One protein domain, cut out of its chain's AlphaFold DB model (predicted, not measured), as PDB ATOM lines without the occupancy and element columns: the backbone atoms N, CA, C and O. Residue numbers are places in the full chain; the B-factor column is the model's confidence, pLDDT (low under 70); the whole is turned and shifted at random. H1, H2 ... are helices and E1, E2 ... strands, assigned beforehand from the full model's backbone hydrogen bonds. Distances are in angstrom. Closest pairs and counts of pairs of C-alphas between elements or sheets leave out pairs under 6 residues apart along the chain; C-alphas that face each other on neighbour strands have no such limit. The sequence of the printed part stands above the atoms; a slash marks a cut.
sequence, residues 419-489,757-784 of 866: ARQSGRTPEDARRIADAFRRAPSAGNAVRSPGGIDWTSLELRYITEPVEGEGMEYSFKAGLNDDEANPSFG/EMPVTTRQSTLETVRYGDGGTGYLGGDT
ATOM      1  N   ALA A 419      63.968 -82.983   2.499       79.81
ATOM      2  CA  ALA A 419      65.234 -82.302   2.237       79.81
ATOM      3  C   ALA A 419      66.092 -82.102   3.498       79.81
ATOM      4  O   ALA A 419      67.296 -82.358   3.482       79.81
ATOM      5  N   ARG A 420      65.481 -81.713   4.629       76.38
ATOM      6  CA  ARG A 420      66.170 -81.642   5.933       76.38
ATOM      7  C   ARG A 420      66.700 -82.999   6.389       76.38
ATOM      8  O   ARG A 420      67.729 -83.066   7.056       76.38
ATOM      9  N   GLN A 421      65.989 -84.070   6.052       73.56
ATOM     10  CA  GLN A 421      66.313 -85.426   6.475       73.56
ATOM     11  C   GLN A 421      67.198 -86.189   5.468       73.56
ATOM     12  O   GLN A 421      67.541 -87.330   5.757       73.56
ATOM     13  N   SER A 422      67.616 -85.610   4.332       82.56
ATOM     14  CA  SER A 422      68.547 -86.275   3.395       82.56
ATOM     15  C   SER A 422      69.977 -86.391   3.934       82.56
ATOM     16  O   SER A 422      70.797 -87.107   3.373       82.56
ATOM     17  N   GLY A 423      70.315 -85.637   4.985       79.75
ATOM     18  CA  GLY A 423      71.703 -85.419   5.390       79.75
ATOM     19  C   GLY A 423      72.420 -84.407   4.489       79.75
ATOM     20  O   GLY A 423      71.961 -84.094   3.388       79.75
ATOM     21  N   ARG A 424      73.542 -83.864   4.980       85.12
ATOM     22  CA  ARG A 424      74.364 -82.872   4.258       85.12
ATOM     23  C   ARG A 424      75.504 -83.500   3.462       85.12
ATOM     24  O   ARG A 424      75.961 -82.911   2.495       85.12
ATOM     25  N   THR A 425      75.954 -84.675   3.887       86.56
ATOM     26  CA  THR A 425      77.088 -85.418   3.331       86.56
ATOM     27  C   THR A 425      76.656 -86.836   2.939       86.56
ATOM     28  O   THR A 425      75.649 -87.323   3.470       86.56
ATOM     29  N   PRO A 426      77.408 -87.545   2.076       86.62
ATOM     30  CA  PRO A 426      77.188 -88.971   1.823       86.62
ATOM     31  C   PRO A 426      77.203 -89.809   3.112       86.62
ATOM     32  O   PRO A 426      76.427 -90.753   3.270       86.62
ATOM     33  N   GLU A 427      78.057 -89.448   4.071       85.44
ATOM     34  CA  GLU A 427      78.185 -90.096   5.379       85.44
ATOM     35  C   GLU A 427      76.935 -89.882   6.241       85.44
ATOM     36  O   GLU A 427      76.441 -90.840   6.844       85.44
ATOM     37  N   ASP A 428      76.377 -88.667   6.260       83.06
ATOM     38  CA  ASP A 428      75.095 -88.385   6.911       83.06
ATOM     39  C   ASP A 428      73.950 -89.164   6.271       83.06
ATOM     40  O   ASP A 428      73.175 -89.790   6.991       83.06
ATOM     41  N   ALA A 429      73.851 -89.168   4.940       83.62
ATOM     42  CA  ALA A 429      72.795 -89.883   4.227       83.62
ATOM     43  C   ALA A 429      72.841 -91.390   4.518       83.62
ATOM     44  O   ALA A 429      71.821 -91.995   4.857       83.62
ATOM     45  N   ARG A 430      74.040 -91.991   4.507       83.19
ATOM     46  CA  ARG A 430      74.259 -93.388   4.925       83.19
ATOM     47  C   ARG A 430      73.867 -93.619   6.384       83.19
ATOM     48  O   ARG A 430      73.173 -94.594   6.666       83.19
ATOM     49  N   ARG A 431      74.274 -92.739   7.307       82.25
ATOM     50  CA  ARG A 431      73.941 -92.809   8.745       82.25
ATOM     51  C   ARG A 431      72.431 -92.733   8.983       82.25
ATOM     52  O   ARG A 431      71.904 -93.494   9.796       82.25
ATOM     53  N   ILE A 432      71.743 -91.848   8.267       77.31
ATOM     54  CA  ILE A 432      70.293 -91.655   8.333       77.31
ATOM     55  C   ILE A 432      69.561 -92.868   7.753       77.31
ATOM     56  O   ILE A 432      68.695 -93.428   8.426       77.31
ATOM     57  N   ALA A 433      69.951 -93.345   6.567       76.88
ATOM     58  CA  ALA A 433      69.404 -94.567   5.978       76.88
ATOM     59  C   ALA A 433      69.578 -95.774   6.922       76.88
ATOM     60  O   ALA A 433      68.650 -96.560   7.118       76.88
ATOM     61  N   ASP A 434      70.723 -95.883   7.603       76.88
ATOM     62  CA  ASP A 434      70.946 -96.898   8.635       76.88
ATOM     63  C   ASP A 434      70.051 -96.728   9.872       76.88
ATOM     64  O   ASP A 434      69.581 -97.724  10.430       76.88
ATOM     65  N   ALA A 435      69.780 -95.494  10.305       73.06
ATOM     66  CA  ALA A 435      68.841 -95.220  11.390       73.06
ATOM     67  C   ALA A 435      67.406 -95.631  11.010       73.06
ATOM     68  O   ALA A 435      66.739 -96.297  11.807       73.06
ATOM     69  N   PHE A 436      66.968 -95.339   9.778       70.69
ATOM     70  CA  PHE A 436      65.702 -95.824   9.213       70.69
ATOM     71  C   PHE A 436      65.649 -97.357   9.150       70.69
ATOM     72  O   PHE A 436      64.697 -97.952   9.657       70.69
ATOM     73  N   ARG A 437      66.689 -98.024   8.622       71.06
ATOM     74  CA  ARG A 437      66.779 -99.499   8.575       71.06
ATOM     75  C   ARG A 437      66.658-100.149   9.956       71.06
ATOM     76  O   ARG A 437      66.091-101.233  10.090       71.06
ATOM     77  N   ARG A 438      67.203 -99.503  10.993       70.81
ATOM     78  CA  ARG A 438      67.178 -99.979  12.388       70.81
ATOM     79  C   ARG A 438      65.903 -99.573  13.142       70.81
ATOM     80  O   ARG A 438      65.704-100.031  14.273       70.81
ATOM     81  N   ALA A 439      65.047 -98.729  12.564       64.75
ATOM     82  CA  ALA A 439      63.817 -98.284  13.200       64.75
ATOM     83  C   ALA A 439      62.804 -99.442  13.346       64.75
ATOM     84  O   ALA A 439      62.693-100.304  12.467       64.75
ATOM     85  N   PRO A 440      62.010 -99.478  14.434       53.31
ATOM     86  CA  PRO A 440      60.869-100.381  14.518       53.31
ATOM     87  C   PRO A 440      59.940-100.184  13.312       53.31
ATOM     88  O   PRO A 440      59.603 -99.053  12.955       53.31
ATOM     89  N   SER A 441      59.484-101.286  12.711       56.62
ATOM     90  CA  SER A 441      58.596-101.286  11.531       56.62
ATOM     91  C   SER A 441      59.182-100.660  10.247       56.62
ATOM     92  O   SER A 441      58.424-100.180   9.414       56.62
ATOM     93  N   ALA A 442      60.501-100.750  10.017       55.12
ATOM     94  CA  ALA A 442      61.146-100.314   8.764       55.12
ATOM     95  C   ALA A 442      60.482-100.846   7.465       55.12
ATOM     96  O   ALA A 442      60.453-100.149   6.459       55.12
ATOM     97  N   GLY A 443      59.867-102.039   7.476       52.41
ATOM     98  CA  GLY A 443      59.104-102.557   6.322       52.41
ATOM     99  C   GLY A 443      57.840-101.755   5.960       52.41
ATOM    100  O   GLY A 443      57.398-101.804   4.814       52.41
ATOM    101  N   ASN A 444      57.299-100.984   6.910       52.94
ATOM    102  CA  ASN A 444      56.162-100.073   6.743       52.94
ATOM    103  C   ASN A 444      56.602 -98.597   6.764       52.94
ATOM    104  O   ASN A 444      55.769 -97.726   7.020       52.94
ATOM    105  N   ALA A 445      57.895 -98.309   6.564       58.00
ATOM    106  CA  ALA A 445      58.424 -96.956   6.674       58.00
ATOM    107  C   ALA A 445      57.611 -95.959   5.831       58.00
ATOM    108  O   ALA A 445      57.360 -96.188   4.643       58.00
ATOM    109  N   VAL A 446      57.209 -94.842   6.440       56.00
ATOM    110  CA  VAL A 446      56.958 -93.613   5.683       56.00
ATOM    111  C   VAL A 446      58.267 -93.289   4.954       56.00
ATOM    112  O   VAL A 446      59.335 -93.366   5.563       56.00
ATOM    113  N   ARG A 447      58.172 -93.037   3.642       59.75
ATOM    114  CA  ARG A 447      59.284 -93.076   2.674       59.75
ATOM    115  C   ARG A 447      60.555 -92.386   3.185       59.75
ATOM    116  O   ARG A 447      60.488 -91.260   3.676       59.75
ATOM    117  N   SER A 448      61.699 -93.059   3.032       53.28
ATOM    118  CA  SER A 448      62.996 -92.512   3.427       53.28
ATOM    119  C   SER A 448      63.340 -91.261   2.595       53.28
ATOM    120  O   SER A 448      63.070 -91.237   1.390       53.28
ATOM    121  N   PRO A 449      63.994 -90.249   3.190       51.88
ATOM    122  CA  PRO A 449      64.516 -89.062   2.505       51.88
ATOM    123  C   PRO A 449      65.470 -89.352   1.343       51.88
ATOM    124  O   PRO A 449      65.613 -88.533   0.440       51.88
ATOM    125  N   GLY A 450      66.149 -90.502   1.395       51.19
ATOM    126  CA  GLY A 450      67.194 -90.878   0.448       51.19
ATOM    127  C   GLY A 450      66.694 -91.429  -0.886       51.19
ATOM    128  O   GLY A 450      67.541 -91.758  -1.703       51.19
ATOM    129  N   GLY A 451      65.374 -91.556  -1.094       71.81
ATOM    130  CA  GLY A 451      64.750 -92.118  -2.311       71.81
ATOM    131  C   GLY A 451      64.247 -91.072  -3.301       71.81
ATOM    132  O   GLY A 451      63.274 -91.316  -4.023       71.81
ATOM    133  N   ILE A 452      64.845 -89.888  -3.227       85.00
ATOM    134  CA  ILE A 452      64.768 -88.770  -4.159       85.00
ATOM    135  C   ILE A 452      66.214 -88.496  -4.532       85.00
ATOM    136  O   ILE A 452      67.046 -88.336  -3.637       85.00
ATOM    137  N   ASP A 453      66.508 -88.416  -5.821       87.50
ATOM    138  CA  ASP A 453      67.787 -87.900  -6.261       87.50
ATOM    139  C   ASP A 453      67.760 -86.369  -6.190       87.50
ATOM    140  O   ASP A 453      67.094 -85.701  -6.980       87.50
ATOM    141  N   TRP A 454      68.436 -85.812  -5.185       88.69
ATOM    142  CA  TRP A 454      68.405 -84.380  -4.922       88.69
ATOM    143  C   TRP A 454      69.223 -83.562  -5.921       88.69
ATOM    144  O   TRP A 454      68.988 -82.361  -6.008       88.69
ATOM    145  N   THR A 455      70.155 -84.160  -6.675       85.62
ATOM    146  CA  THR A 455      70.931 -83.421  -7.688       85.62
ATOM    147  C   THR A 455      70.064 -83.065  -8.896       85.62
ATOM    148  O   THR A 455      70.128 -81.935  -9.362       85.62
ATOM    149  N   SER A 456      69.166 -83.955  -9.330       88.69
ATOM    150  CA  SER A 456      68.228 -83.725 -10.444       88.69
ATOM    151  C   SER A 456      66.955 -82.932 -10.078       88.69
ATOM    152  O   SER A 456      65.926 -83.055 -10.748       88.69
ATOM    153  N   LEU A 457      67.000 -82.117  -9.017       91.94
ATOM    154  CA  LEU A 457      65.866 -81.325  -8.530       91.94
ATOM    155  C   LEU A 457      65.629 -80.061  -9.384       91.94
ATOM    156  O   LEU A 457      66.427 -79.122  -9.384       91.94
ATOM    157  N   GLU A 458      64.477 -79.995 -10.052       92.88
ATOM    158  CA  GLU A 458      64.097 -78.910 -10.972       92.88
ATOM    159  C   GLU A 458      62.705 -78.359 -10.640       92.88
ATOM    160  O   GLU A 458      61.767 -79.136 -10.449       92.88
ATOM    161  N   LEU A 459      62.524 -77.033 -10.589       95.00
ATOM    162  CA  LEU A 459      61.214 -76.427 -10.311       95.00
ATOM    163  C   LEU A 459      60.322 -76.532 -11.558       95.00
ATOM    164  O   LEU A 459      60.609 -75.903 -12.572       95.00
ATOM    165  N   ARG A 460      59.248 -77.334 -11.509       95.50
ATOM    166  CA  ARG A 460      58.410 -77.632 -12.694       95.50
ATOM    167  C   ARG A 460      56.954 -77.166 -12.607       95.50
ATOM    168  O   ARG A 460      56.230 -77.253 -13.596       95.50
ATOM    169  N   TYR A 461      56.507 -76.662 -11.461       95.38
ATOM    170  CA  TYR A 461      55.161 -76.110 -11.285       95.38
ATOM    171  C   TYR A 461      55.155 -75.022 -10.219       95.38
ATOM    172  O   TYR A 461      55.745 -75.219  -9.155       95.38
ATOM    173  N   ILE A 462      54.431 -73.935 -10.483       94.06
ATOM    174  CA  ILE A 462      53.997 -72.953  -9.483       94.06
ATOM    175  C   ILE A 462      52.558 -72.494  -9.762       94.06
ATOM    176  O   ILE A 462      52.021 -72.659 -10.860       94.06
ATOM    177  N   THR A 463      51.933 -71.895  -8.757       91.31
ATOM    178  CA  THR A 463      50.676 -71.138  -8.880       91.31
ATOM    179  C   THR A 463      50.943 -69.639  -8.805       91.31
ATOM    180  O   THR A 463      52.045 -69.212  -8.470       91.31
ATOM    181  N   GLU A 464      49.955 -68.818  -9.152       89.38
ATOM    182  CA  GLU A 464      50.074 -67.368  -9.001       89.38
ATOM    183  C   GLU A 464      50.196 -67.007  -7.507       89.38
ATOM    184  O   GLU A 464      49.336 -67.422  -6.729       89.38
ATOM    185  N   PRO A 465      51.230 -66.255  -7.081       84.88
ATOM    186  CA  PRO A 465      51.448 -65.945  -5.672       84.88
ATOM    187  C   PRO A 465      50.452 -64.890  -5.174       84.88
ATOM    188  O   PRO A 465      50.669 -63.681  -5.315       84.88
ATOM    189  N   VAL A 466      49.358 -65.342  -4.564       79.12
ATOM    190  CA  VAL A 466      48.267 -64.490  -4.071       79.12
ATOM    191  C   VAL A 466      48.539 -64.041  -2.631       79.12
ATOM    192  O   VAL A 466      48.961 -64.821  -1.774       79.12
ATOM    193  N   GLU A 467      48.308 -62.758  -2.339       73.94
ATOM    194  CA  GLU A 467      48.523 -62.201  -0.999       73.94
ATOM    195  C   GLU A 467      47.641 -62.914   0.044       73.94
ATOM    196  O   GLU A 467      46.425 -63.014  -0.101       73.94
ATOM    197  N   GLY A 468      48.261 -63.442   1.102       67.81
ATOM    198  CA  GLY A 468      47.579 -64.194   2.164       67.81
ATOM    199  C   GLY A 468      47.246 -65.659   1.836       67.81
ATOM    200  O   GLY A 468      47.118 -66.446   2.775       67.81
ATOM    201  N   GLU A 469      47.175 -66.024   0.551       70.12
ATOM    202  CA  GLU A 469      46.913 -67.387   0.046       70.12
ATOM    203  C   GLU A 469      48.175 -68.115  -0.452       70.12
ATOM    204  O   GLU A 469      48.123 -69.315  -0.702       70.12
ATOM    205  N   GLY A 470      49.316 -67.426  -0.550       74.25
ATOM    206  CA  GLY A 470      50.612 -68.021  -0.877       74.25
ATOM    207  C   GLY A 470      50.699 -68.559  -2.307       74.25
ATOM    208  O   GLY A 470      50.136 -67.988  -3.238       74.25
ATOM    209  N   MET A 471      51.486 -69.622  -2.477       83.69
ATOM    210  CA  MET A 471      51.807 -70.247  -3.757       83.69
ATOM    211  C   MET A 471      52.058 -71.749  -3.559       83.69
ATOM    212  O   MET A 471      53.011 -72.126  -2.881       83.69
ATOM    213  N   GLU A 472      51.243 -72.614  -4.165       85.69
ATOM    214  CA  GLU A 472      51.614 -74.014  -4.424       85.69
ATOM    215  C   GLU A 472      52.812 -74.073  -5.382       85.69
ATOM    216  O   GLU A 472      52.883 -73.292  -6.338       85.69
ATOM    217  N   TYR A 473      53.697 -75.048  -5.187       89.50
ATOM    218  CA  TYR A 473      54.809 -75.354  -6.085       89.50
ATOM    219  C   TYR A 473      55.098 -76.860  -6.123       89.50
ATOM    220  O   TYR A 473      54.813 -77.591  -5.172       89.50
ATOM    221  N   SER A 474      55.718 -77.332  -7.207       91.81
ATOM    222  CA  SER A 474      56.260 -78.690  -7.292       91.81
ATOM    223  C   SER A 474      57.561 -78.730  -8.073       91.81
ATOM    224  O   SER A 474      57.682 -78.190  -9.173       91.81
ATOM    225  N   PHE A 475      58.496 -79.491  -7.528       93.44
ATOM    226  CA  PHE A 475      59.688 -79.950  -8.210       93.44
ATOM    227  C   PHE A 475      59.424 -81.255  -8.962       93.44
ATOM    228  O   PHE A 475      58.502 -82.002  -8.614       93.44
ATOM    229  N   LYS A 476      60.271 -81.518  -9.954       93.19
ATOM    230  CA  LYS A 476      60.578 -82.824 -10.550       93.19
ATOM    231  C   LYS A 476      61.942 -83.259 -10.004       93.19
ATOM    232  O   LYS A 476      62.811 -82.410  -9.823       93.19
ATOM    233  N   ALA A 477      62.124 -84.551  -9.762       91.44
ATOM    234  CA  ALA A 477      63.413 -85.150  -9.418       91.44
ATOM    235  C   ALA A 477      63.495 -86.603  -9.906       91.44
ATOM    236  O   ALA A 477      62.468 -87.267 -10.107       91.44
ATOM    237  N   GLY A 478      64.712 -87.121 -10.058       88.12
ATOM    238  CA  GLY A 478      64.954 -88.554 -10.184       88.12
ATOM    239  C   GLY A 478      64.543 -89.317  -8.920       88.12
ATOM    240  O   GLY A 478      64.481 -88.769  -7.817       88.12
ATOM    241  N   LEU A 479      64.237 -90.604  -9.074       83.69
ATOM    242  CA  LEU A 479      63.997 -91.535  -7.974       83.69
ATOM    243  C   LEU A 479      65.055 -92.638  -8.002       83.69
ATOM    244  O   LEU A 479      65.123 -93.427  -8.942       83.69
ATOM    245  N   ASN A 480      65.837 -92.710  -6.936       76.19
ATOM    246  CA  ASN A 480      66.890 -93.689  -6.684       76.19
ATOM    247  C   ASN A 480      66.448 -94.743  -5.644       76.19
ATOM    248  O   ASN A 480      65.463 -94.560  -4.925       76.19
ATOM    249  N   ASP A 481      67.191 -95.851  -5.564       69.44
ATOM    250  CA  ASP A 481      67.059 -96.843  -4.488       69.44
ATOM    251  C   ASP A 481      67.681 -96.283  -3.196       69.44
ATOM    252  O   ASP A 481      68.899 -96.102  -3.101       69.44
ATOM    253  N   ASP A 482      66.826 -96.005  -2.211       64.44
ATOM    254  CA  ASP A 482      67.171 -95.395  -0.926       64.44
ATOM    255  C   ASP A 482      67.911 -96.332   0.032       64.44
ATOM    256  O   ASP A 482      68.538 -95.871   0.991       64.44
ATOM    257  N   GLU A 483      67.859 -97.644  -0.207       60.28
ATOM    258  CA  GLU A 483      68.565 -98.633   0.601       60.28
ATOM    259  C   GLU A 483      69.973 -98.902   0.069       60.28
ATOM    260  O   GLU A 483      70.893 -99.104   0.871       60.28
ATOM    261  N   ALA A 484      70.150 -98.881  -1.253       65.12
ATOM    262  CA  ALA A 484      71.450 -99.045  -1.893       65.12
ATOM    263  C   ALA A 484      72.277 -97.748  -1.873       65.12
ATOM    264  O   ALA A 484      73.391 -97.740  -1.346       65.12
ATOM    265  N   ASN A 485      71.721 -96.656  -2.410       72.69
ATOM    266  CA  ASN A 485      72.448 -95.428  -2.739       72.69
ATOM    267  C   ASN A 485      71.653 -94.181  -2.292       72.69
ATOM    268  O   ASN A 485      71.107 -93.479  -3.145       72.69
ATOM    269  N   PRO A 486      71.559 -93.886  -0.979       80.69
ATOM    270  CA  PRO A 486      70.816 -92.727  -0.491       80.69
ATOM    271  C   PRO A 486      71.458 -91.412  -0.959       80.69
ATOM    272  O   PRO A 486      72.646 -91.179  -0.727       80.69
ATOM    273  N   SER A 487      70.657 -90.548  -1.586       85.00
ATOM    274  CA  SER A 487      71.074 -89.202  -2.005       85.00
ATOM    275  C   SER A 487      71.128 -88.237  -0.807       85.00
ATOM    276  O   SER A 487      70.525 -88.491   0.239       85.00
ATOM    277  N   PHE A 488      71.859 -87.130  -0.954       87.38
ATOM    278  CA  PHE A 488      72.194 -86.176   0.111       87.38
ATOM    279  C   PHE A 488      72.071 -84.720  -0.372       87.38
ATOM    280  O   PHE A 488      71.863 -84.457  -1.552       87.38
ATOM    281  N   GLY A 489      72.202 -83.754   0.541       86.06
ATOM    282  CA  GLY A 489      72.268 -82.328   0.192       86.06
ATOM    283  C   GLY A 489      70.929 -81.671  -0.174       86.06
ATOM    284  O   GLY A 489      70.922 -80.511  -0.585       86.06
ATOM    285  N   GLU A 757      48.469 -87.087 -16.761       82.12
ATOM    286  CA  GLU A 757      48.527 -87.168 -15.290       82.12
ATOM    287  C   GLU A 757      49.002 -85.856 -14.636       82.12
ATOM    288  O   GLU A 757      48.714 -85.618 -13.464       82.12
ATOM    289  N   MET A 758      49.682 -84.966 -15.374       86.56
ATOM    290  CA  MET A 758      50.451 -83.855 -14.794       86.56
ATOM    291  C   MET A 758      49.617 -82.876 -13.945       86.56
ATOM    292  O   MET A 758      50.053 -82.582 -12.832       86.56
ATOM    293  N   PRO A 759      48.397 -82.448 -14.343       86.75
ATOM    294  CA  PRO A 759      47.541 -81.594 -13.507       86.75
ATOM    295  C   PRO A 759      47.052 -82.253 -12.214       86.75
ATOM    296  O   PRO A 759      46.497 -81.575 -11.348       86.75
ATOM    297  N   VAL A 760      47.157 -83.577 -12.093       83.12
ATOM    298  CA  VAL A 760      46.886 -84.306 -10.852       83.12
ATOM    299  C   VAL A 760      48.182 -84.440 -10.064       83.12
ATOM    300  O   VAL A 760      48.218 -84.033  -8.906       83.12
ATOM    301  N   THR A 761      49.252 -84.921 -10.699       83.88
ATOM    302  CA  THR A 761      50.561 -85.126 -10.073       83.88
ATOM    303  C   THR A 761      51.104 -83.865  -9.397       83.88
ATOM    304  O   THR A 761      51.511 -83.960  -8.246       83.88
ATOM    305  N   THR A 762      51.067 -82.691 -10.042       85.31
ATOM    306  CA  THR A 762      51.639 -81.449  -9.477       85.31
ATOM    307  C   THR A 762      50.844 -80.859  -8.314       85.31
ATOM    308  O   THR A 762      51.414 -80.192  -7.459       85.31
ATOM    309  N   ARG A 763      49.530 -81.108  -8.250       82.94
ATOM    310  CA  ARG A 763      48.713 -80.740  -7.081       82.94
ATOM    311  C   ARG A 763      48.962 -81.705  -5.928       82.94
ATOM    312  O   ARG A 763      49.048 -81.292  -4.782       82.94
ATOM    313  N   GLN A 764      49.054 -82.996  -6.225       78.44
ATOM    314  CA  GLN A 764      49.179 -84.042  -5.210       78.44
ATOM    315  C   GLN A 764      50.593 -84.148  -4.636       78.44
ATOM    316  O   GLN A 764      50.763 -84.561  -3.489       78.44
ATOM    317  N   SER A 765      51.603 -83.711  -5.391       82.56
ATOM    318  CA  SER A 765      52.985 -83.627  -4.924       82.56
ATOM    319  C   SER A 765      53.188 -82.647  -3.765       82.56
ATOM    320  O   SER A 765      54.189 -82.740  -3.054       82.56
ATOM    321  N   THR A 766      52.231 -81.740  -3.531       75.81
ATOM    322  CA  THR A 766      52.195 -80.870  -2.345       75.81
ATOM    323  C   THR A 766      51.967 -81.638  -1.039       75.81
ATOM    324  O   THR A 766      52.353 -81.155   0.023       75.81
ATOM    325  N   LEU A 767      51.378 -82.840  -1.105       72.62
ATOM    326  CA  LEU A 767      51.060 -83.680   0.054       72.62
ATOM    327  C   LEU A 767      52.172 -84.697   0.356       72.62
ATOM    328  O   LEU A 767      52.497 -84.941   1.521       72.62
ATOM    329  N   GLU A 768      52.770 -85.283  -0.685       73.06
ATOM    330  CA  GLU A 768      53.893 -86.222  -0.593       73.06
ATOM    331  C   GLU A 768      54.615 -86.405  -1.943       73.06
ATOM    332  O   GLU A 768      54.170 -85.903  -2.966       73.06
ATOM    333  N   THR A 769      55.705 -87.177  -1.997       78.31
ATOM    334  CA  THR A 769      56.370 -87.509  -3.271       78.31
ATOM    335  C   THR A 769      55.541 -88.487  -4.114       78.31
ATOM    336  O   THR A 769      55.488 -89.685  -3.812       78.31
ATOM    337  N   VAL A 770      54.974 -88.002  -5.219       78.94
ATOM    338  CA  VAL A 770      54.161 -88.767  -6.181       78.94
ATOM    339  C   VAL A 770      55.025 -89.206  -7.371       78.94
ATOM    340  O   VAL A 770      55.829 -88.427  -7.875       78.94
ATOM    341  N   ARG A 771      54.890 -90.454  -7.840       79.06
ATOM    342  CA  ARG A 771      55.564 -90.938  -9.064       79.06
ATOM    343  C   ARG A 771      54.796 -90.453 -10.300       79.06
ATOM    344  O   ARG A 771      53.568 -90.458 -10.278       79.06
ATOM    345  N   TYR A 772      55.497 -90.034 -11.352       78.50
ATOM    346  CA  TYR A 772      54.869 -89.617 -12.611       78.50
ATOM    347  C   TYR A 772      54.972 -90.727 -13.659       78.50
ATOM    348  O   TYR A 772      56.078 -91.081 -14.077       78.50
ATOM    349  N   GLY A 773      53.828 -91.284 -14.070       71.06
ATOM    350  CA  GLY A 773      53.796 -92.505 -14.873       71.06
ATOM    351  C   GLY A 773      54.550 -93.664 -14.207       71.06
ATOM    352  O   GLY A 773      54.712 -93.719 -12.985       71.06
ATOM    353  N   ASP A 774      55.053 -94.584 -15.026       62.16
ATOM    354  CA  ASP A 774      55.770 -95.771 -14.542       62.16
ATOM    355  C   ASP A 774      57.300 -95.558 -14.465       62.16
ATOM    356  O   ASP A 774      58.021 -96.374 -13.885       62.16
ATOM    357  N   GLY A 775      57.805 -94.432 -14.983       64.56
ATOM    358  CA  GLY A 775      59.230 -94.085 -15.051       64.56
ATOM    359  C   GLY A 775      59.876 -93.715 -13.709       64.56
ATOM    360  O   GLY A 775      59.207 -93.526 -12.695       64.56
ATOM    361  N   GLY A 776      61.207 -93.601 -13.692       74.94
ATOM    362  CA  GLY A 776      62.017 -93.295 -12.502       74.94
ATOM    363  C   GLY A 776      61.939 -91.845 -12.000       74.94
ATOM    364  O   GLY A 776      62.917 -91.352 -11.453       74.94
ATOM    365  N   THR A 777      60.816 -91.151 -12.194       85.06
ATOM    366  CA  THR A 777      60.668 -89.714 -11.914       85.06
ATOM    367  C   THR A 777      59.608 -89.467 -10.844       85.06
ATOM    368  O   THR A 777      58.509 -90.030 -10.881       85.06
ATOM    369  N   GLY A 778      59.940 -88.609  -9.885       87.44
ATOM    370  CA  GLY A 778      59.052 -88.161  -8.823       87.44
ATOM    371  C   GLY A 778      58.746 -86.676  -8.936       87.44
ATOM    372  O   GLY A 778      59.578 -85.891  -9.381       87.44
ATOM    373  N   TYR A 779      57.556 -86.303  -8.484       89.00
ATOM    374  CA  TYR A 779      57.178 -84.927  -8.207       89.00
ATOM    375  C   TYR A 779      56.970 -84.762  -6.707       89.00
ATOM    376  O   TYR A 779      56.388 -85.625  -6.045       89.00
ATOM    377  N   LEU A 780      57.465 -83.656  -6.172       87.88
ATOM    378  CA  LEU A 780      57.469 -83.341  -4.749       87.88
ATOM    379  C   LEU A 780      57.413 -81.827  -4.565       87.88
ATOM    380  O   LEU A 780      58.098 -81.088  -5.267       87.88
ATOM    381  N   GLY A 781      56.583 -81.358  -3.646       84.00
ATOM    382  CA  GLY A 781      56.248 -79.948  -3.556       84.00
ATOM    383  C   GLY A 781      55.675 -79.554  -2.207       84.00
ATOM    384  O   GLY A 781      55.892 -80.213  -1.186       84.00
ATOM    385  N   GLY A 782      54.934 -78.457  -2.225       78.94
ATOM    386  CA  GLY A 782      54.228 -77.918  -1.076       78.94
ATOM    387  C   GLY A 782      53.550 -76.610  -1.439       78.94
ATOM    388  O   GLY A 782      53.371 -76.292  -2.615       78.94
ATOM    389  N   ASP A 783      53.233 -75.831  -0.419       72.44
ATOM    390  CA  ASP A 783      52.775 -74.457  -0.551       72.44
ATOM    391  C   ASP A 783      53.669 -73.507   0.266       72.44
ATOM    392  O   ASP A 783      54.485 -73.938   1.090       72.44
ATOM    393  N   THR A 784      53.552 -72.205   0.000       68.12
ATOM    394  CA  THR A 784      54.191 -71.142   0.795       68.12
ATOM    395  C   THR A 784      53.280 -70.602   1.913       68.12
ATOM    396  O   THR A 784      53.592 -69.583   2.539       68.12
TER     397      THR A 784
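Overview. This is residues 419 to 489 and 757 to 784 of the 866 residues of an uncharacterized protein of Promicromonospora sukumoe (UniProt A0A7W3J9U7). Three antiparallel strands, E1 - E2 - E3, make a strongly twisted sheet with short helix H2 across one face; H1 lies off it. Under half of the 99 printed residues are in named elements, H1 E1 E2 H2 E3 in order; the class is mixed. It is compact, radius of gyration of the C-alphas 14.6 A, spanning 43 by 30 by 26 A.

Arrangement. E1, residues 453 to 463, and E2, residues 472 to 478, form a hairpin, N 458 to O 476 2.9 A. E3, residues 777 to 783, neighbours E2, N 475 to O 780 2.8 A. H2, residues 758 to 764, is on the sheet; C-alphas 762 and 474, its closest to E2, are 5.8 A apart. Every O i to N i+4 pair is within hydrogen-bond range in H1, residues 426 to 438; in H2, 2 of 3.

Along the chain. H1 begins at C-alpha 426 (77.188, -88.971, 1.823). E1, 24.1 A long, bends by 83 degrees at residue 456. E3 ends at C-alpha 783 (52.775, -74.457, -0.551).

Size, cuts and confidence. Residues 490 to 756 are cut out, C-alphas 489 and 757 being 28.8 A apart. H1 to E1 and H2 to E3 are long links. Confidence is low at residues 439 to 450, among others.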